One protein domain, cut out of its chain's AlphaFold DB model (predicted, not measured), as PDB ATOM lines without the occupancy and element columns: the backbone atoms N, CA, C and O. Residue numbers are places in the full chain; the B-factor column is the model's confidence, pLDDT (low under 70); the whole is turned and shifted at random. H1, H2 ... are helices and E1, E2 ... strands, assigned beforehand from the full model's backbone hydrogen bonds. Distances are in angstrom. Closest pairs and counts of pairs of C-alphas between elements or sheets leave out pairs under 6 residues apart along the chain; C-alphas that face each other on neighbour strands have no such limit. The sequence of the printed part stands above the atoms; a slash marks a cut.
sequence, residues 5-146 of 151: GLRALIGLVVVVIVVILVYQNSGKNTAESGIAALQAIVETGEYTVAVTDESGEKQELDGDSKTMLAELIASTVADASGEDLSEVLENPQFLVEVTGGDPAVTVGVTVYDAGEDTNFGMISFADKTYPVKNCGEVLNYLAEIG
ATOM      1  N   GLY A   5     182.697 187.718 235.224       49.62
ATOM      2  CA  GLY A   5     183.924 188.180 234.554       49.62
ATOM      3  C   GLY A   5     184.142 189.698 234.588       49.62
ATOM      4  O   GLY A   5     185.234 190.154 234.893       49.62
ATOM      5  N   LEU A   6     183.092 190.493 234.356       44.53
ATOM      6  CA  LEU A   6     183.250 191.944 234.189       44.53
ATOM      7  C   LEU A   6     183.598 192.676 235.500       44.53
ATOM      8  O   LEU A   6     184.336 193.650 235.485       44.53
ATOM      9  N   ARG A   7     183.112 192.193 236.653       47.25
ATOM     10  CA  ARG A   7     183.416 192.803 237.963       47.25
ATOM     11  C   ARG A   7     184.838 192.508 238.437       47.25
ATOM     12  O   ARG A   7     185.422 193.348 239.109       47.25
ATOM     13  N   ALA A   8     185.373 191.339 238.088       52.78
ATOM     14  CA  ALA A   8     186.751 190.979 238.399       52.78
ATOM     15  C   ALA A   8     187.742 191.794 237.555       52.78
ATOM     16  O   ALA A   8     188.707 192.314 238.102       52.78
ATOM     17  N   LEU A   9     187.452 191.977 236.260       46.81
ATOM     18  CA  LEU A   9     188.289 192.774 235.359       46.81
ATOM     19  C   LEU A   9     188.306 194.259 235.761       46.81
ATOM     20  O   LEU A   9     189.370 194.844 235.904       46.81
ATOM     21  N   ILE A  10     187.133 194.845 236.043       49.75
ATOM     22  CA  ILE A  10     187.032 196.244 236.499       49.75
ATOM     23  C   ILE A  10     187.711 196.427 237.863       49.75
ATOM     24  O   ILE A  10     188.378 197.431 238.086       49.75
ATOM     25  N   GLY A  11     187.577 195.460 238.775       48.62
ATOM     26  CA  GLY A  11     188.261 195.501 240.068       48.62
ATOM     27  C   GLY A  11     189.783 195.483 239.927       48.62
ATOM     28  O   GLY A  11     190.454 196.252 240.605       48.62
ATOM     29  N   LEU A  12     190.317 194.657 239.023       55.72
ATOM     30  CA  LEU A  12     191.751 194.587 238.744       55.72
ATOM     31  C   LEU A  12     192.265 195.908 238.158       55.72
ATOM     32  O   LEU A  12     193.214 196.472 238.689       55.72
ATOM     33  N   VAL A  13     191.592 196.436 237.133       52.09
ATOM     34  CA  VAL A  13     191.973 197.693 236.468       52.09
ATOM     35  C   VAL A  13     191.953 198.863 237.453       52.09
ATOM     36  O   VAL A  13     192.912 199.622 237.532       52.09
ATOM     37  N   VAL A  14     190.907 198.978 238.277       58.81
ATOM     38  CA  VAL A  14     190.818 200.042 239.289       58.81
ATOM     39  C   VAL A  14     191.906 199.892 240.354       58.81
ATOM     40  O   VAL A  14     192.483 200.891 240.770       58.81
ATOM     41  N   VAL A  15     192.225 198.670 240.788       60.69
ATOM     42  CA  VAL A  15     193.315 198.437 241.750       60.69
ATOM     43  C   VAL A  15     194.667 198.817 241.146       60.69
ATOM     44  O   VAL A  15     195.440 199.497 241.813       60.69
ATOM     45  N   VAL A  16     194.930 198.449 239.893       59.75
ATOM     46  CA  VAL A  16     196.170 198.787 239.179       59.75
ATOM     47  C   VAL A  16     196.310 200.307 239.039       59.75
ATOM     48  O   VAL A  16     197.325 200.862 239.455       59.75
ATOM     49  N   ILE A  17     195.263 201.008 238.588       58.16
ATOM     50  CA  ILE A  17     195.255 202.478 238.465       58.16
ATOM     51  C   ILE A  17     195.477 203.158 239.824       58.16
ATOM     52  O   ILE A  17     196.277 204.086 239.937       58.16
ATOM     53  N   VAL A  18     194.812 202.686 240.886       57.16
ATOM     54  CA  VAL A  18     194.986 203.236 242.240       57.16
ATOM     55  C   VAL A  18     196.407 202.998 242.755       57.16
ATOM     56  O   VAL A  18     196.969 203.889 243.386       57.16
ATOM     57  N   VAL A  19     197.016 201.844 242.470       58.97
ATOM     58  CA  VAL A  19     198.417 201.573 242.830       58.97
ATOM     59  C   VAL A  19     199.355 202.533 242.106       58.97
ATOM     60  O   VAL A  19     200.207 203.115 242.769       58.97
ATOM     61  N   ILE A  20     199.167 202.769 240.804       57.19
ATOM     62  CA  ILE A  20     199.977 203.721 240.022       57.19
ATOM     63  C   ILE A  20     199.866 205.133 240.607       57.19
ATOM     64  O   ILE A  20     200.887 205.761 240.876       57.19
ATOM     65  N   LEU A  21     198.648 205.613 240.880       58.91
ATOM     66  CA  LEU A  21     198.420 206.940 241.468       58.91
ATOM     67  C   LEU A  21     199.039 207.070 242.868       58.91
ATOM     68  O   LEU A  21     199.637 208.095 243.199       58.91
ATOM     69  N   VAL A  22     198.936 206.032 243.702       57.03
ATOM     70  CA  VAL A  22     199.560 206.011 245.034       57.03
ATOM     71  C   VAL A  22     201.088 205.966 244.931       57.03
ATOM     72  O   VAL A  22     201.762 206.611 245.739       57.03
ATOM     73  N   TYR A  23     201.646 205.266 243.940       55.41
ATOM     74  CA  TYR A  23     203.089 205.220 243.696       55.41
ATOM     75  C   TYR A  23     203.624 206.579 243.230       55.41
ATOM     76  O   TYR A  23     204.583 207.085 243.814       55.41
ATOM     77  N   GLN A  24     202.941 207.219 242.272       52.38
ATOM     78  CA  GLN A  24     203.236 208.580 241.802       52.38
ATOM     79  C   GLN A  24     203.211 209.601 242.952       52.38
ATOM     80  O   GLN A  24     204.051 210.496 243.015       52.38
ATOM     81  N   ASN A  25     202.290 209.445 243.908       50.44
ATOM     82  CA  ASN A  25     202.130 210.375 245.029       50.44
ATOM     83  C   ASN A  25     203.042 210.068 246.239       50.44
ATOM     84  O   ASN A  25     203.137 210.872 247.164       50.44
ATOM     85  N   SER A  26     203.727 208.915 246.260       53.09
ATOM     86  CA  SER A  26     204.571 208.480 247.389       53.09
ATOM     87  C   SER A  26     206.009 209.021 247.350       53.09
ATOM     88  O   SER A  26     206.825 208.659 248.198       53.09
ATOM     89  N   GLY A  27     206.361 209.867 246.375       49.94
ATOM     90  CA  GLY A  27     207.689 210.487 246.264       49.94
ATOM     91  C   GLY A  27     208.826 209.532 245.872       49.94
ATOM     92  O   GLY A  27     209.965 209.971 245.707       49.94
ATOM     93  N   LYS A  28     208.533 208.243 245.671       56.44
ATOM     94  CA  LYS A  28     209.466 207.234 245.161       56.44
ATOM     95  C   LYS A  28     209.389 207.169 243.639       56.44
ATOM     96  O   LYS A  28     209.081 206.129 243.086       56.44
ATOM     97  N   ASN A  29     209.654 208.276 242.954       67.62
ATOM     98  CA  ASN A  29     209.907 208.202 241.518       67.62
ATOM     99  C   ASN A  29     211.261 207.491 241.377       67.62
ATOM    100  O   ASN A  29     212.286 208.017 241.823       67.62
ATOM    101  N   THR A  30     211.243 206.270 240.864       84.06
ATOM    102  CA  THR A  30     212.406 205.407 240.615       84.06
ATOM    103  C   THR A  30     212.287 204.827 239.208       84.06
ATOM    104  O   THR A  30     211.197 204.866 238.629       84.06
ATOM    105  N   ALA A  31     213.364 204.240 238.679       87.75
ATOM    106  CA  ALA A  31     213.303 203.478 237.430       87.75
ATOM    107  C   ALA A  31     212.205 202.403 237.485       87.75
ATOM    108  O   ALA A  31     211.361 202.334 236.597       87.75
ATOM    109  N   GLU A  32     212.144 201.642 238.586       90.31
ATOM    110  CA  GLU A  32     211.123 200.610 238.822       90.31
ATOM    111  C   GLU A  32     209.691 201.155 238.728       90.31
ATOM    112  O   GLU A  32     208.803 200.475 238.223       90.31
ATOM    113  N   SER A  33     209.460 202.393 239.175       88.88
ATOM    114  CA  SER A  33     208.138 203.026 239.100       88.88
ATOM    115  C   SER A  33     207.744 203.360 237.666       88.88
ATOM    116  O   SER A  33     206.592 203.160 237.290       88.88
ATOM    117  N   GLY A  34     208.696 203.855 236.865       91.50
ATOM    118  CA  GLY A  34     208.480 204.101 235.440       91.50
ATOM    119  C   GLY A  34     208.223 202.804 234.677       91.50
ATOM    120  O   GLY A  34     207.285 202.739 233.885       91.50
ATOM    121  N   ILE A  35     208.995 201.751 234.971       93.38
ATOM    122  CA  ILE A  35     208.834 200.425 234.358       93.38
ATOM    123  C   ILE A  35     207.463 199.839 234.718       93.38
ATOM    124  O   ILE A  35     206.735 199.390 233.837       93.38
ATOM    125  N   ALA A  36     207.063 199.906 235.990       92.38
ATOM    126  CA  ALA A  36     205.754 199.428 236.429       92.38
ATOM    127  C   ALA A  36     204.598 200.223 235.795       92.38
ATOM    128  O   ALA A  36     203.581 199.641 235.421       92.38
ATOM    129  N   ALA A  37     204.745 201.544 235.647       91.62
ATOM    130  CA  ALA A  37     203.753 202.371 234.966       91.62
ATOM    131  C   ALA A  37     203.626 201.990 233.484       91.62
ATOM    132  O   ALA A  37     202.508 201.844 232.995       91.62
ATOM    133  N   LEU A  38     204.750 201.772 232.794       94.69
ATOM    134  CA  LEU A  38     204.762 201.293 231.414       94.69
ATOM    135  C   LEU A  38     204.051 199.943 231.289       94.69
ATOM    136  O   LEU A  38     203.157 199.805 230.459       94.69
ATOM    137  N   GLN A  39     204.410 198.972 232.130       94.56
ATOM    138  CA  GLN A  39     203.783 197.649 232.138       94.56
ATOM    139  C   GLN A  39     202.271 197.754 232.318       94.56
ATOM    140  O   GLN A  39     201.521 197.186 231.533       94.56
ATOM    141  N   ALA A  40     201.817 198.554 233.282       92.06
ATOM    142  CA  ALA A  40     200.395 198.728 233.517       92.06
ATOM    143  C   ALA A  40     199.667 199.414 232.348       92.06
ATOM    144  O   ALA A  40     198.541 199.032 232.035       92.06
ATOM    145  N   ILE A  41     200.290 200.399 231.686       93.94
ATOM    146  CA  ILE A  41     199.744 201.010 230.464       93.94
ATOM    147  C   ILE A  41     199.590 199.941 229.378       93.94
ATOM    148  O   ILE A  41     198.510 199.803 228.803       93.94
ATOM    149  N   VAL A  42     200.639 199.155 229.126       95.06
ATOM    150  CA  VAL A  42     200.642 198.124 228.081       95.06
ATOM    151  C   VAL A  42     199.626 197.016 228.374       95.06
ATOM    152  O   VAL A  42     198.895 196.609 227.473       95.06
ATOM    153  N   GLU A  43     199.486 196.599 229.634       93.12
ATOM    154  CA  GLU A  43     198.494 195.609 230.079       93.12
ATOM    155  C   GLU A  43     197.044 196.031 229.814       93.12
ATOM    156  O   GLU A  43     196.171 195.174 229.656       93.12
ATOM    157  N   THR A  44     196.761 197.337 229.749       90.94
ATOM    158  CA  THR A  44     195.408 197.809 229.415       90.94
ATOM    159  C   THR A  44     195.032 197.545 227.959       90.94
ATOM    160  O   THR A  44     193.846 197.469 227.643       90.94
ATOM    161  N   GLY A  45     196.021 197.423 227.065       90.81
ATOM    162  CA  GLY A  45     195.813 197.350 225.617       90.81
ATOM    163  C   GLY A  45     195.371 198.670 224.964       90.81
ATOM    164  O   GLY A  45     195.243 198.730 223.740       90.81
ATOM    165  N   GLU A  46     195.155 199.731 225.746       93.44
ATOM    166  CA  GLU A  46     194.672 201.035 225.286       93.44
ATOM    167  C   GLU A  46     195.766 202.095 225.451       93.44
ATOM    168  O   GLU A  46     195.848 202.810 226.452       93.44
ATOM    169  N   TYR A  47     196.634 202.180 224.443       96.50
ATOM    170  CA  TYR A  47     197.750 203.121 224.412       96.50
ATOM    171  C   TYR A  47     198.148 203.510 222.983       96.50
ATOM    172  O   TYR A  47     197.884 202.792 222.003       96.50
ATOM    173  N   THR A  48     198.819 204.652 222.882       97.69
ATOM    174  CA  THR A  48     199.521 205.132 221.688       97.69
ATOM    175  C   THR A  48     201.023 204.986 221.890       97.69
ATOM    176  O   THR A  48     201.513 205.122 223.014       97.69
ATOM    177  N   VAL A  49     201.755 204.740 220.805       98.25
ATOM    178  CA  VAL A  49     203.221 204.715 220.812       98.25
ATOM    179  C   VAL A  49     203.714 205.685 219.761       98.25
ATOM    180  O   VAL A  49     203.235 205.651 218.631       98.25
ATOM    181  N   ALA A  50     204.668 206.530 220.120       98.12
ATOM    182  CA  ALA A  50     205.358 207.382 219.169       98.12
ATOM    183  C   ALA A  50     206.866 207.236 219.332       98.12
ATOM    184  O   ALA A  50     207.360 207.119 220.448       98.12
ATOM    185  N   VAL A  51     207.586 207.252 218.220       97.81
ATOM    186  CA  VAL A  51     209.046 207.231 218.184       97.81
ATOM    187  C   VAL A  51     209.510 208.586 217.679       97.81
ATOM    188  O   VAL A  51     209.004 209.080 216.674       97.81
ATOM    189  N   THR A  52     210.441 209.202 218.395       95.75
ATOM    190  CA  THR A  52     211.144 210.407 217.963       95.75
ATOM    191  C   THR A  52     212.576 210.030 217.628       95.75
ATOM    192  O   THR A  52     213.259 209.427 218.462       95.75
ATOM    193  N   ASP A  53     213.008 210.348 216.413       90.38
ATOM    194  CA  ASP A  53     214.372 210.090 215.958       90.38
ATOM    195  C   ASP A  53     215.368 211.172 216.407       90.38
ATOM    196  O   ASP A  53     215.019 212.146 217.081       90.38
ATOM    197  N   GLU A  54     216.634 211.001 216.031       85.81
ATOM    198  CA  GLU A  54     217.714 211.936 216.365       85.81
ATOM    199  C   GLU A  54     217.542 213.328 215.734       85.81
ATOM    200  O   GLU A  54     218.075 214.316 216.245       85.81
ATOM    201  N   SER A  55     216.787 213.421 214.636       86.50
ATOM    202  CA  SER A  55     216.466 214.688 213.978       86.50
ATOM    203  C   SER A  55     215.335 215.439 214.692       86.50
ATOM    204  O   SER A  55     215.094 216.618 214.417       86.50
ATOM    205  N   GLY A  56     214.679 214.778 215.653       87.75
ATOM    206  CA  GLY A  56     213.510 215.274 216.367       87.75
ATOM    207  C   GLY A  56     212.199 215.021 215.621       87.75
ATOM    208  O   GLY A  56     211.166 215.563 216.022       87.75
ATOM    209  N   GLU A  57     212.215 214.232 214.544       92.75
ATOM    210  CA  GLU A  57     211.005 213.858 213.821       92.75
ATOM    211  C   GLU A  57     210.240 212.805 214.620       92.75
ATOM    212  O   GLU A  57     210.773 211.761 214.990       92.75
ATOM    213  N   LYS A  58     208.972 213.109 214.915       95.94
ATOM    214  CA  LYS A  58     208.090 212.253 215.705       95.94
ATOM    215  C   LYS A  58     207.112 211.519 214.800       95.94
ATOM    216  O   LYS A  58     206.288 212.146 214.133       95.94
ATOM    217  N   GLN A  59     207.140 210.195 214.871       96.94
ATOM    218  CA  GLN A  59     206.245 209.302 214.153       96.94
ATOM    219  C   GLN A  59     205.401 208.486 215.136       96.94
ATOM    220  O   GLN A  59     205.928 207.790 216.000       96.94
ATOM    221  N   GLU A  60     204.076 208.545 214.996       97.56
ATOM    222  CA  GLU A  60     203.169 207.648 215.718       97.56
ATOM    223  C   GLU A  60     203.136 206.276 215.033       97.56
ATOM    224  O   GLU A  60     203.057 206.191 213.806       97.56
ATOM    225  N   LEU A  61     203.214 205.206 215.825       97.19
ATOM    226  CA  LEU A  61     203.111 203.834 215.339       97.19
ATOM    227  C   LEU A  61     201.671 203.338 215.409       97.19
ATOM    228  O   LEU A  61     200.945 203.598 216.372       97.19
ATOM    229  N   ASP A  62     201.297 202.523 214.429       94.19
ATOM    230  CA  ASP A  62     200.014 201.841 214.368       94.19
ATOM    231  C   ASP A  62     200.175 200.316 214.223       94.19
ATOM    232  O   ASP A  62     201.282 199.767 214.195       94.19
ATOM    233  N   GLY A  63     199.036 199.617 214.234       95.12
ATOM    234  CA  GLY A  63     198.965 198.176 213.999       95.12
ATOM    235  C   GLY A  63     199.838 197.331 214.933       95.12
ATOM    236  O   GLY A  63     199.966 197.617 216.127       95.12
ATOM    237  N   ASP A  64     200.414 196.271 214.367       95.88
ATOM    238  CA  ASP A  64     201.205 195.282 215.102       95.88
ATOM    239  C   ASP A  64     202.532 195.864 215.603       95.88
ATOM    240  O   ASP A  64     202.955 195.537 216.710       95.88
ATOM    241  N   SER A  65     203.157 196.775 214.846       96.44
ATOM    242  CA  SER A  65     204.427 197.397 215.238       96.44
ATOM    243  C   SER A  65     204.307 198.214 216.516       96.44
ATOM    244  O   SER A  65     205.186 198.157 217.377       96.44
ATOM    245  N   LYS A  66     203.179 198.915 216.684       96.75
ATOM    246  CA  LYS A  66     202.838 199.608 217.929       96.75
ATOM    247  C   LYS A  66     202.803 198.642 219.117       96.75
ATOM    248  O   LYS A  66     203.405 198.916 220.153       96.75
ATOM    249  N   THR A  67     202.071 197.536 218.975       97.06
ATOM    250  CA  THR A  67     201.877 196.560 220.056       97.06
ATOM    251  C   THR A  67     203.174 195.839 220.394       97.06
ATOM    252  O   THR A  67     203.554 195.799 221.561       97.06
ATOM    253  N   MET A  68     203.893 195.344 219.387       97.56
ATOM    254  CA  MET A  68     205.154 194.633 219.576       97.56
ATOM    255  C   MET A  68     206.215 195.509 220.244       97.56
ATOM    256  O   MET A  68     206.845 195.054 221.193       97.56
ATOM    257  N   LEU A  69     206.385 196.770 219.818       98.00
ATOM    258  CA  LEU A  69     207.361 197.668 220.445       98.00
ATOM    259  C   LEU A  69     207.015 197.932 221.915       98.00
ATOM    260  O   LEU A  69     207.885 197.848 222.779       98.00
ATOM    261  N   ALA A  70     205.749 198.224 222.218       97.50
ATOM    262  CA  ALA A  70     205.324 198.501 223.587       97.50
ATOM    263  C   ALA A  70     205.502 197.284 224.509       97.50
ATOM    264  O   ALA A  70     206.040 197.419 225.609       97.50
ATOM    265  N   GLU A  71     205.097 196.094 224.057       97.38
ATOM    266  CA  GLU A  71     205.270 194.838 224.795       97.38
ATOM    267  C   GLU A  71     206.747 194.475 224.979       97.38
ATOM    268  O   GLU A  71     207.148 194.046 226.065       97.38
ATOM    269  N   LEU A  72     207.576 194.691 223.954       97.69
ATOM    270  CA  LEU A  72     209.013 194.451 224.023       97.69
ATOM    271  C   LEU A  72     209.660 195.334 225.091       97.69
ATOM    272  O   LEU A  72     210.346 194.825 225.973       97.69
ATOM    273  N   ILE A  73     209.395 196.641 225.075       96.81
ATOM    274  CA  ILE A  73     209.952 197.565 226.070       96.81
ATOM    275  C   ILE A  73     209.458 197.191 227.474       96.81
ATOM    276  O   ILE A  73     210.262 197.067 228.396       96.81
ATOM    277  N   ALA A  74     208.153 196.952 227.641       95.88
ATOM    278  CA  ALA A  74     207.559 196.624 228.937       95.88
ATOM    279  C   ALA A  74     208.089 195.309 229.543       95.88
ATOM    280  O   ALA A  74     208.098 195.158 230.769       95.88
ATOM    281  N   SER A  75     208.513 194.360 228.704       95.69
ATOM    282  CA  SER A  75     208.990 193.040 229.135       95.69
ATOM    283  C   SER A  75     210.507 192.937 229.301       95.69
ATOM    284  O   SER A  75     210.965 192.118 230.100       95.69
ATOM    285  N   THR A  76     211.287 193.745 228.581       93.88
ATOM    286  CA  THR A  76     212.755 193.618 228.543       93.88
ATOM    287  C   THR A  76     213.474 194.652 229.397       93.88
ATOM    288  O   THR A  76     214.460 194.314 230.063       93.88
ATOM    289  N   VAL A  77     212.986 195.896 229.408       94.81
ATOM    290  CA  VAL A  77     213.667 197.021 230.051       94.81
ATOM    291  C   VAL A  77     213.712 196.824 231.562       94.81
ATOM    292  O   VAL A  77     212.701 196.577 232.219       94.81
ATOM    293  N   ALA A  78     214.913 196.958 232.120       94.69
ATOM    294  CA  ALA A  78     215.172 196.757 233.540       94.69
ATOM    295  C   ALA A  78     215.928 197.940 234.146       94.69
ATOM    296  O   ALA A  78     216.661 198.644 233.452       94.69
ATOM    297  N   ASP A  79     215.789 198.122 235.460       93.31
ATOM    298  CA  ASP A  79     216.528 199.138 236.209       93.31
ATOM    299  C   ASP A  79     218.049 198.943 236.056       93.31
ATOM    300  O   ASP A  79     218.581 197.834 236.201       93.31
ATOM    301  N   ALA A  80     218.739 200.040 235.751       92.50
ATOM    302  CA  ALA A  80     220.193 200.128 235.668       92.50
ATOM    303  C   ALA A  80     220.749 201.206 236.613       92.50
ATOM    304  O   ALA A  80     221.838 201.736 236.403       92.50
ATOM    305  N   SER A  81     220.007 201.557 237.665       86.62
ATOM    306  CA  SER A  81     220.460 202.485 238.699       86.62
ATOM    307  C   SER A  81     221.785 202.008 239.299       86.62
ATOM    308  O   SER A  81     221.860 200.937 239.899       86.62
ATOM    309  N   GLY A  82     222.829 202.825 239.150       83.25
ATOM    310  CA  GLY A  82     224.189 202.517 239.606       83.25
ATOM    311  C   GLY A  82     225.167 202.149 238.490       83.25
ATOM    312  O   GLY A  82     226.365 202.112 238.755       83.25
ATOM    313  N   GLU A  83     224.685 201.932 237.265       85.00
ATOM    314  CA  GLU A  83     225.535 201.843 236.076       85.00
ATOM    315  C   GLU A  83     226.012 203.245 235.662       85.00
ATOM    316  O   GLU A  83     225.286 204.235 235.810       85.00
ATOM    317  N   ASP A  84     227.238 203.332 235.145       82.06
ATOM    318  CA  ASP A  84     227.770 204.570 234.578       82.06
ATOM    319  C   ASP A  84     227.409 204.644 233.095       82.06
ATOM    320  O   ASP A  84     227.920 203.882 232.278       82.06
ATOM    321  N   LEU A  85     226.499 205.558 232.755       81.88
ATOM    322  CA  LEU A  85     226.049 205.762 231.381       81.88
ATOM    323  C   LEU A  85     226.808 206.892 230.674       81.88
ATOM    324  O   LEU A  85     226.482 207.205 229.535       81.88
ATOM    325  N   SER A  86     227.812 207.511 231.304       81.38
ATOM    326  CA  SER A  86     228.468 208.716 230.770       81.38
ATOM    327  C   SER A  86     229.001 208.538 229.343       81.38
ATOM    328  O   SER A  86     228.904 209.462 228.544       81.38
ATOM    329  N   GLU A  87     229.502 207.347 229.005       78.50
ATOM    330  CA  GLU A  87     230.018 207.025 227.666       78.50
ATOM    331  C   GLU A  87     228.913 206.782 226.627       78.50
ATOM    332  O   GLU A  87     229.159 206.911 225.430       78.50
ATOM    333  N   VAL A  88     227.691 206.443 227.060       80.44
ATOM    334  CA  VAL A  88     226.584 206.147 226.142       80.44
ATOM    335  C   VAL A  88     225.682 207.343 225.852       80.44
ATOM    336  O   VAL A  88     225.039 207.350 224.808       80.44
ATOM    337  N   LEU A  89     225.664 208.362 226.721       79.75
ATOM    338  CA  LEU A  89     224.800 209.548 226.581       79.75
ATOM    339  C   LEU A  89     225.107 210.404 225.342       79.75
ATOM    340  O   LEU A  89     224.268 211.205 224.938       79.75
ATOM    341  N   GLU A  90     226.306 210.278 224.773       81.94
ATOM    342  CA  GLU A  90     226.721 211.023 223.577       81.94
ATOM    343  C   GLU A  90     226.340 210.318 222.267       81.94
ATOM    344  O   GLU A  90     226.491 210.900 221.193       81.94
ATOM    345  N   ASN A  91     225.846 209.079 222.340       84.88
ATOM    346  CA  ASN A  91     225.480 208.316 221.155       84.88
ATOM    347  C   ASN A  91     224.146 208.781 220.548       84.88
ATOM    348  O   ASN A  91     223.293 209.323 221.261       84.88
ATOM    349  N   PRO A  92     223.926 208.504 219.247       85.00
ATOM    350  CA  PRO A  92     222.614 208.629 218.628       85.00
ATOM    351  C   PRO A  92     221.545 207.900 219.442       85.00
ATOM    352  O   PRO A  92     221.816 206.887 220.089       85.00
ATOM    353  N   GLN A  93     220.317 208.409 219.422       91.69
ATOM    354  CA  GLN A  93     219.254 207.880 220.268       91.69
ATOM    355  C   GLN A  93     217.887 207.960 219.598       91.69
ATOM    356  O   GLN A  93     217.628 208.837 218.775       91.69
ATOM    357  N   PHE A  94     216.992 207.092 220.050       94.19
ATOM    358  CA  PHE A  94     215.559 207.199 219.805       94.19
ATOM    359  C   PHE A  94     214.835 207.454 221.113       94.19
ATOM    360  O   PHE A  94     215.199 206.878 222.136       94.19
ATOM    361  N   LEU A  95     213.774 208.255 221.085       96.12
ATOM    362  CA  LEU A  95     212.828 208.357 222.191       96.12
ATOM    363  C   LEU A  95     211.529 207.654 221.807       96.12
ATOM    364  O   LEU A  95     210.837 208.087 220.892       96.12
ATOM    365  N   VAL A  96     211.169 206.606 222.541       97.69
ATOM    366  CA  VAL A  96     209.877 205.931 222.416       97.69
ATOM    367  C   VAL A  96     208.950 206.412 223.526       97.69
ATOM    368  O   VAL A  96     209.229 206.210 224.701       97.69
ATOM    369  N   GLU A  97     207.832 207.034 223.178       98.06
ATOM    370  CA  GLU A  97     206.811 207.487 224.120       98.06
ATOM    371  C   GLU A  97     205.596 206.567 224.068       98.06
ATOM    372  O   GLU A  97     204.939 206.455 223.032       98.06
ATOM    373  N   VAL A  98     205.255 205.953 225.199       97.69
ATOM    374  CA  VAL A  98     204.037 205.154 225.366       97.69
ATOM    375  C   VAL A  98     203.070 205.932 226.245       97.69
ATOM    376  O   VAL A  98     203.389 206.265 227.386       97.69
ATOM    377  N   THR A  99     201.891 206.250 225.709       96.38
ATOM    378  CA  THR A  99     200.871 207.037 226.416       96.38
ATOM    379  C   THR A  99     199.575 206.254 226.538       96.38
ATOM    380  O   THR A  99     199.056 205.767 225.539       96.38
ATOM    381  N   GLY A 100     199.027 206.160 227.749       92.94
ATOM    382  CA  GLY A 100     197.750 205.490 228.000       92.94
ATOM    383  C   GLY A 100     197.238 205.678 229.425       92.94
ATOM    384  O   GLY A 100     197.838 206.394 230.228       92.94
ATOM    385  N   GLY A 101     196.112 205.036 229.733       85.00
ATOM    386  CA  GLY A 101     195.410 205.170 231.012       85.00
ATOM    387  C   GLY A 101     194.443 206.362 231.093       85.00
ATOM    388  O   GLY A 101     194.362 207.191 230.188       85.00
ATOM    389  N   ASP A 102     193.692 206.426 232.196       82.25
ATOM    390  CA  ASP A 102     192.769 207.519 232.532       82.25
ATOM    391  C   ASP A 102     192.932 207.903 234.025       82.25
ATOM    392  O   ASP A 102     192.560 207.110 234.899       82.25
ATOM    393  N   PRO A 103     193.523 209.072 234.356       85.81
ATOM    394  CA  PRO A 103     194.033 210.086 233.429       85.81
ATOM    395  C   PRO A 103     195.230 209.577 232.610       85.81
ATOM    396  O   PRO A 103     195.963 208.699 233.061       85.81
ATOM    397  N   ALA A 104     195.430 210.148 231.419       88.62
ATOM    398  CA  ALA A 104     196.517 209.755 230.527       88.62
ATOM    399  C   ALA A 104     197.894 209.985 231.171       88.62
ATOM    400  O   ALA A 104     198.182 211.059 231.702       88.62
ATOM    401  N   VAL A 105     198.746 208.966 231.081       90.44
ATOM    402  CA  VAL A 105     200.124 208.952 231.568       90.44
ATOM    403  C   VAL A 105     201.042 208.621 230.402       90.44
ATOM    404  O   VAL A 105     200.779 207.677 229.660       90.44
ATOM    405  N   THR A 106     202.134 209.371 230.273       93.88
ATOM    406  CA  THR A 106     203.193 209.105 229.293       93.88
ATOM    407  C   THR A 106     204.439 208.578 229.992       93.88
ATOM    408  O   THR A 106     204.900 209.157 230.979       93.88
ATOM    409  N   VAL A 107     204.989 207.490 229.459       95.56
ATOM    410  CA  VAL A 107     206.317 206.977 229.802       95.56
ATOM    411  C   VAL A 107     207.198 207.080 228.564       95.56
ATOM    412  O   VAL A 107     206.848 206.552 227.509       95.56
ATOM    413  N   GLY A 108     208.326 207.773 228.689       96.56
ATOM    414  CA  GLY A 108     209.348 207.853 227.649       96.56
ATOM    415  C   GLY A 108     210.449 206.827 227.890       96.56
ATOM    416  O   GLY A 108     210.863 206.639 229.031       96.56
ATOM    417  N   VAL A 109     210.946 206.184 226.840       96.94
ATOM    418  CA  VAL A 109     212.137 205.336 226.871       96.94
ATOM    419  C   VAL A 109     213.093 205.805 225.788       96.94
ATOM    420  O   VAL A 109     212.843 205.631 224.599       96.94
ATOM    421  N   THR A 110     214.188 206.418 226.215       94.81
ATOM    422  CA  THR A 110     215.325 206.748 225.366       94.81
ATOM    423  C   THR A 110     216.190 205.508 225.186       94.81
ATOM    424  O   THR A 110     216.596 204.904 226.175       94.81
ATOM    425  N   VAL A 111     216.504 205.149 223.948       94.12
ATOM    426  CA  VAL A 111     217.383 204.031 223.587       94.12
ATOM    427  C   VAL A 111     218.616 204.600 222.900       94.12
ATOM    428  O   VAL A 111     218.468 205.261 221.875       94.12
ATOM    429  N   TYR A 112     219.807 204.357 223.454       92.12
ATOM    430  CA  TYR A 112     221.070 204.824 222.874       92.12
ATOM    431  C   TYR A 112     221.635 203.784 221.915       92.12
ATOM    432  O   TYR A 112     221.784 202.631 222.299       92.12
ATOM    433  N   ASP A 113     222.005 204.188 220.705       90.31
ATOM    434  CA  ASP A 113     222.707 203.343 219.743       90.31
ATOM    435  C   ASP A 113     224.224 203.474 219.897       90.31
ATOM    436  O   ASP A 113     224.866 204.323 219.284       90.31
ATOM    437  N   ALA A 114     224.800 202.583 220.698       86.31
ATOM    438  CA  ALA A 114     226.240 202.459 220.895       86.31
ATOM    439  C   ALA A 114     226.873 201.384 219.988       86.31
ATOM    440  O   ALA A 114     227.946 200.865 220.293       86.31
ATOM    441  N   GLY A 115     226.227 200.983 218.888       83.44
ATOM    442  CA  GLY A 115     226.760 199.892 218.076       83.44
ATOM    443  C   GLY A 115     226.408 198.508 218.601       83.44
ATOM    444  O   GLY A 115     225.290 198.262 219.058       83.44
ATOM    445  N   GLU A 116     227.372 197.593 218.495       76.56
ATOM    446  CA  GLU A 116     227.252 196.214 218.992       76.56
ATOM    447  C   GLU A 116     227.084 196.159 220.521       76.56
ATOM    448  O   GLU A 116     226.529 195.193 221.039       76.56
ATOM    449  N   ASP A 117     227.485 197.220 221.226       76.75
ATOM    450  CA  ASP A 117     227.399 197.343 222.683       76.75
ATOM    451  C   ASP A 117     226.079 197.982 223.159       76.75
ATOM    452  O   ASP A 117     225.919 198.302 224.342       76.75
ATOM    453  N   THR A 118     225.106 198.176 222.260       82.81
ATOM    454  CA  THR A 118     223.825 198.787 222.624       82.81
ATOM    455  C   THR A 118     223.065 197.928 223.626       82.81
ATOM    456  O   THR A 118     222.487 196.894 223.292       82.81
ATOM    457  N   ASN A 119     223.003 198.408 224.863       90.44
ATOM    458  CA  ASN A 119     222.228 197.756 225.909       90.44
ATOM    459  C   ASN A 119     221.547 198.730 226.873       90.44
ATOM    460  O   ASN A 119     220.738 198.297 227.690       90.44
ATOM    461  N   PHE A 120     221.839 200.027 226.786       93.19
ATOM    462  CA  PHE A 120     221.420 201.016 227.772       93.19
ATOM    463  C   PHE A 120     220.458 202.048 227.195       93.19
ATOM    464  O   PHE A 120     220.408 202.301 225.993       93.19
ATOM    465  N   GLY A 121     219.699 202.652 228.095       93.50
ATOM    466  CA  GLY A 121     218.722 203.674 227.785       93.50
ATOM    467  C   GLY A 121     218.373 204.491 229.016       93.50
ATOM    468  O   GLY A 121     218.929 204.292 230.099       93.50
ATOM    469  N   MET A 122     217.407 205.385 228.859       93.44
ATOM    470  CA  MET A 122     216.791 206.084 229.977       93.44
ATOM    471  C   MET A 122     215.283 205.906 229.953       93.44
ATOM    472  O   MET A 122     214.668 206.022 228.902       93.44
ATOM    473  N   ILE A 123     214.672 205.710 231.114       95.25
ATOM    474  CA  ILE A 123     213.225 205.800 231.273       95.25
ATOM    475  C   ILE A 123     212.850 207.146 231.888       95.25
ATOM    476  O   ILE A 123     213.355 207.514 232.949       95.25
ATOM    477  N   SER A 124     211.958 207.874 231.229       93.56
ATOM    478  CA  SER A 124     211.403 209.150 231.666       93.56
ATOM    479  C   SER A 124     209.970 208.967 232.151       93.56
ATOM    480  O   SER A 124     209.085 208.554 231.403       93.56
ATOM    481  N   PHE A 125     209.738 209.287 233.420       90.06
ATOM    482  CA  PHE A 125     208.446 209.161 234.081       90.06
ATOM    483  C   PHE A 125     208.307 210.194 235.205       90.06
ATOM    484  O   PHE A 125     209.221 210.364 236.014       90.06
ATOM    485  N   ALA A 126     207.148 210.860 235.278       86.81
ATOM    486  CA  ALA A 126     206.838 211.874 236.295       86.81
ATOM    487  C   ALA A 126     207.949 212.939 236.445       86.81
ATOM    488  O   ALA A 126     208.470 213.161 237.544       86.81
ATOM    489  N   ASP A 127     208.333 213.541 235.313       82.00
ATOM    490  CA  ASP A 127     209.355 214.594 235.177       82.00
ATOM    491  C   ASP A 127     210.769 214.203 235.634       82.00
ATOM    492  O   ASP A 127     211.618 215.059 235.902       82.00
ATOM    493  N   LYS A 128     211.044 212.902 235.745       87.44
ATOM    494  CA  LYS A 128     212.357 212.376 236.113       87.44
ATOM    495  C   LYS A 128     212.797 211.298 235.144       87.44
ATOM    496  O   LYS A 128     211.969 210.611 234.556       87.44
ATOM    497  N   THR A 129     214.108 211.146 235.025       90.31
ATOM    498  CA  THR A 129     214.735 210.250 234.058       90.31
ATOM    499  C   THR A 129     215.732 209.348 234.778       90.31
ATOM    500  O   THR A 129     216.520 209.837 235.590       90.31
ATOM    501  N   TYR A 130     215.682 208.044 234.513       91.50
ATOM    502  CA  TYR A 130     216.477 207.027 235.207       91.50
ATOM    503  C   TYR A 130     217.158 206.082 234.223       91.50
ATOM    504  O   TYR A 130     216.562 205.777 233.191       91.50
ATOM    505  N   PRO A 131     218.369 205.594 234.531       92.50
ATOM    506  CA  PRO A 131     219.061 204.647 233.673       92.50
ATOM    507  C   PRO A 131     218.334 203.304 233.641       92.50
ATOM    508  O   PRO A 131     217.884 202.786 234.667       92.50
ATOM    509  N   VAL A 132     218.264 202.729 232.448       94.81
ATOM    510  CA  VAL A 132     217.740 201.387 232.214       94.81
ATOM    511  C   VAL A 132     218.659 200.594 231.293       94.81
ATOM    512  O   VAL A 132     219.501 201.154 230.592       94.81
ATOM    513  N   LYS A 133     218.507 199.272 231.316       94.31
ATOM    514  CA  LYS A 133     219.267 198.320 230.497       94.31
ATOM    515  C   LYS A 133     218.351 197.378 229.720       94.31
ATOM    516  O   LYS A 133     217.133 197.430 229.890       94.31
ATOM    517  N   ASN A 134     218.954 196.504 228.915       94.50
ATOM    518  CA  ASN A 134     218.306 195.593 227.966       94.50
ATOM    519  C   ASN A 134     217.634 196.311 226.787       94.50
ATOM    520  O   ASN A 134     216.676 195.813 226.208       94.50
ATOM    521  N   CYS A 135     218.142 197.485 226.406       94.44
ATOM    522  CA  CYS A 135     217.576 198.268 225.303       94.44
ATOM    523  C   CYS A 135     218.037 197.796 223.908       94.44
ATOM    524  O   CYS A 135     217.532 198.291 222.904       94.44
ATOM    525  N   GLY A 136     218.957 196.828 223.823       93.06
ATOM    526  CA  GLY A 136     219.475 196.307 222.551       93.06
ATOM    527  C   GLY A 136     218.405 195.680 221.659       93.06
ATOM    528  O   GLY A 136     218.355 195.950 220.462       93.06
ATOM    529  N   GLU A 137     217.495 194.892 222.235       92.44
ATOM    530  CA  GLU A 137     216.389 194.300 221.470       92.44
ATOM    531  C   GLU A 137     215.408 195.366 220.975       92.44
ATOM    532  O   GLU A 137     214.917 195.275 219.852       92.44
ATOM    533  N   VAL A 138     215.182 196.411 221.777       95.06
ATOM    534  CA  VAL A 138     214.345 197.553 221.394       95.06
ATOM    535  C   VAL A 138     214.955 198.278 220.197       95.06
ATOM    536  O   VAL A 138     214.246 198.540 219.228       95.06
ATOM    537  N   LEU A 139     216.267 198.543 220.219       93.69
ATOM    538  CA  LEU A 139     216.966 199.155 219.088       93.69
ATOM    539  C   LEU A 139     216.855 198.291 217.824       93.69
ATOM    540  O   LEU A 139     216.542 198.803 216.750       93.69
ATOM    541  N   ASN A 140     217.075 196.980 217.949       93.25
ATOM    542  CA  ASN A 140     216.975 196.057 216.819       93.25
ATOM    543  C   ASN A 140     215.568 196.058 216.208       93.25
ATOM    544  O   ASN A 140     215.429 196.054 214.986       93.25
ATOM    545  N   TYR A 141     214.530 196.099 217.045       95.38
ATOM    546  CA  TYR A 141     213.155 196.160 216.564       95.38
ATOM    547  C   TYR A 141     212.828 197.499 215.892       95.38
ATOM    548  O   TYR A 141     212.183 197.522 214.845       95.38
ATOM    549  N   LEU A 142     213.316 198.617 216.442       95.06
ATOM    550  CA  LEU A 142     213.204 199.932 215.805       95.06
ATOM    551  C   LEU A 142     213.832 199.924 214.400       95.06
ATOM    552  O   LEU A 142     213.218 200.420 213.455       95.06
ATOM    553  N   ALA A 143     214.990 199.277 214.240       93.50
ATOM    554  CA  ALA A 143     215.620 199.079 212.938       93.50
ATOM    555  C   ALA A 143     214.787 198.209 211.985       93.50
ATOM    556  O   ALA A 143     214.664 198.538 210.803       93.50
ATOM    557  N   GLU A 144     214.173 197.132 212.481       94.75
ATOM    558  CA  GLU A 144     213.300 196.256 211.686       94.75
ATOM    559  C   GLU A 144     212.091 197.004 211.109       94.75
ATOM    560  O   GLU A 144     211.717 196.783 209.955       94.75
ATOM    561  N   ILE A 145     211.508 197.924 211.880       94.75
ATOM    562  CA  ILE A 145     210.346 198.718 211.452       94.75
ATOM    563  C   ILE A 145     210.732 200.010 210.708       94.75
ATOM    564  O   ILE A 145     209.850 200.785 210.339       94.75
ATOM    565  N   GLY A 146     212.026 200.223 210.437       92.25
ATOM    566  CA  GLY A 146     212.521 201.256 209.522       92.25
ATOM    567  C   GLY A 146     213.141 202.501 210.162       92.25
ATOM    568  O   GLY A 146     213.476 203.426 209.424       92.25
TER     569      GLY A 146
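This is residues 5 to 146 of the 151 residues of an uncharacterized protein of Anaerotignum lactatifermentans (UniProt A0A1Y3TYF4). A strongly twisted sheet of six strands has three helices, H2, H3 and H4, side by side over one face and no named helix over the other. H1 folds back along H2 as a helical hairpin, and its residues 5 to 12 stick out free of the body. The printed part has 142 residues, with four named helices and six named strands that follow each other along the chain as H1 H2 E1 E2 H3 E3 E4 E5 E6 H4; the sheet, in the order E2 E1 E3 E4 E5 E6, is all antiparallel, and the class is mixed, helices and strands. The whole is compact, with a radius of gyration of the C-alphas of 15.1 A and spans of 48 by 35 by 22 A.

H1, residues 5 to 25, touches H2, residues 31 to 44, at a shallow tilt of 25 degrees, opposite ways; their closest C-alphas, Ile 20 and Ala 37, are 6.5 A apart. E1, residues 47 to 52, forms a hairpin with E2, residues 58 to 61; N 59 and O 51 are 2.8 A apart. H3, residues 63 to 76, touches H2 with residues 70 to 75 alone, opposite ways at a tilt of 36 degrees, only just steep; the closest C-alphas, Gln 39 and Ala 74, are 5.1 A apart. E3, residues 93 to 100, is the antiparallel neighbour of E1, with N 50 and O 97 2.9 A apart. E2, H3 and E3 form a split strand-helix-strand unit, two strands running the same way with E1 between them, and its crossover is right-handed. E3, E4 of residues 105 to 112, E5 of residues 120 to 125 and E6 of residues 128 to 133 form a meander, each the antiparallel neighbour of the one before; N 96 and O 109 are 2.8 A apart, N 110 and O 122 2.8 A, and N 123 and O 130 2.8 A. H4, residues 136 to 144, touches H3 at a shallow tilt of 12 degrees, opposite ways; the closest C-alphas, Ile 73 and Val 138, are 6.4 A apart. H2, H3 and H4 are on the same face, making two layers, helices over a sheet, at heights of 8.4 A, 8.2 A and 9.9 A. Every O i to N i+4 pair is within hydrogen-bond range in H1, H2 and H4, and 9 of 10 in H3.

H1 begins at C-alpha 5, (183.924, 188.180, 234.554), and is 30.6 A long; H2 and H3 measure 20.4 A and 20.6 A. E3 and E4, the longest strands, measure 23.0 A and 23.1 A. H4 ends at C-alpha 144, (213.300, 196.256, 211.686).

The C-alphas of Gly 5 and Glu 87, the two farthest apart, are 50.3 A apart. The printed part has no cut. The link from H3 to E3 is long, with 16 residues. Residues 5 to 29 have pLDDT under 70.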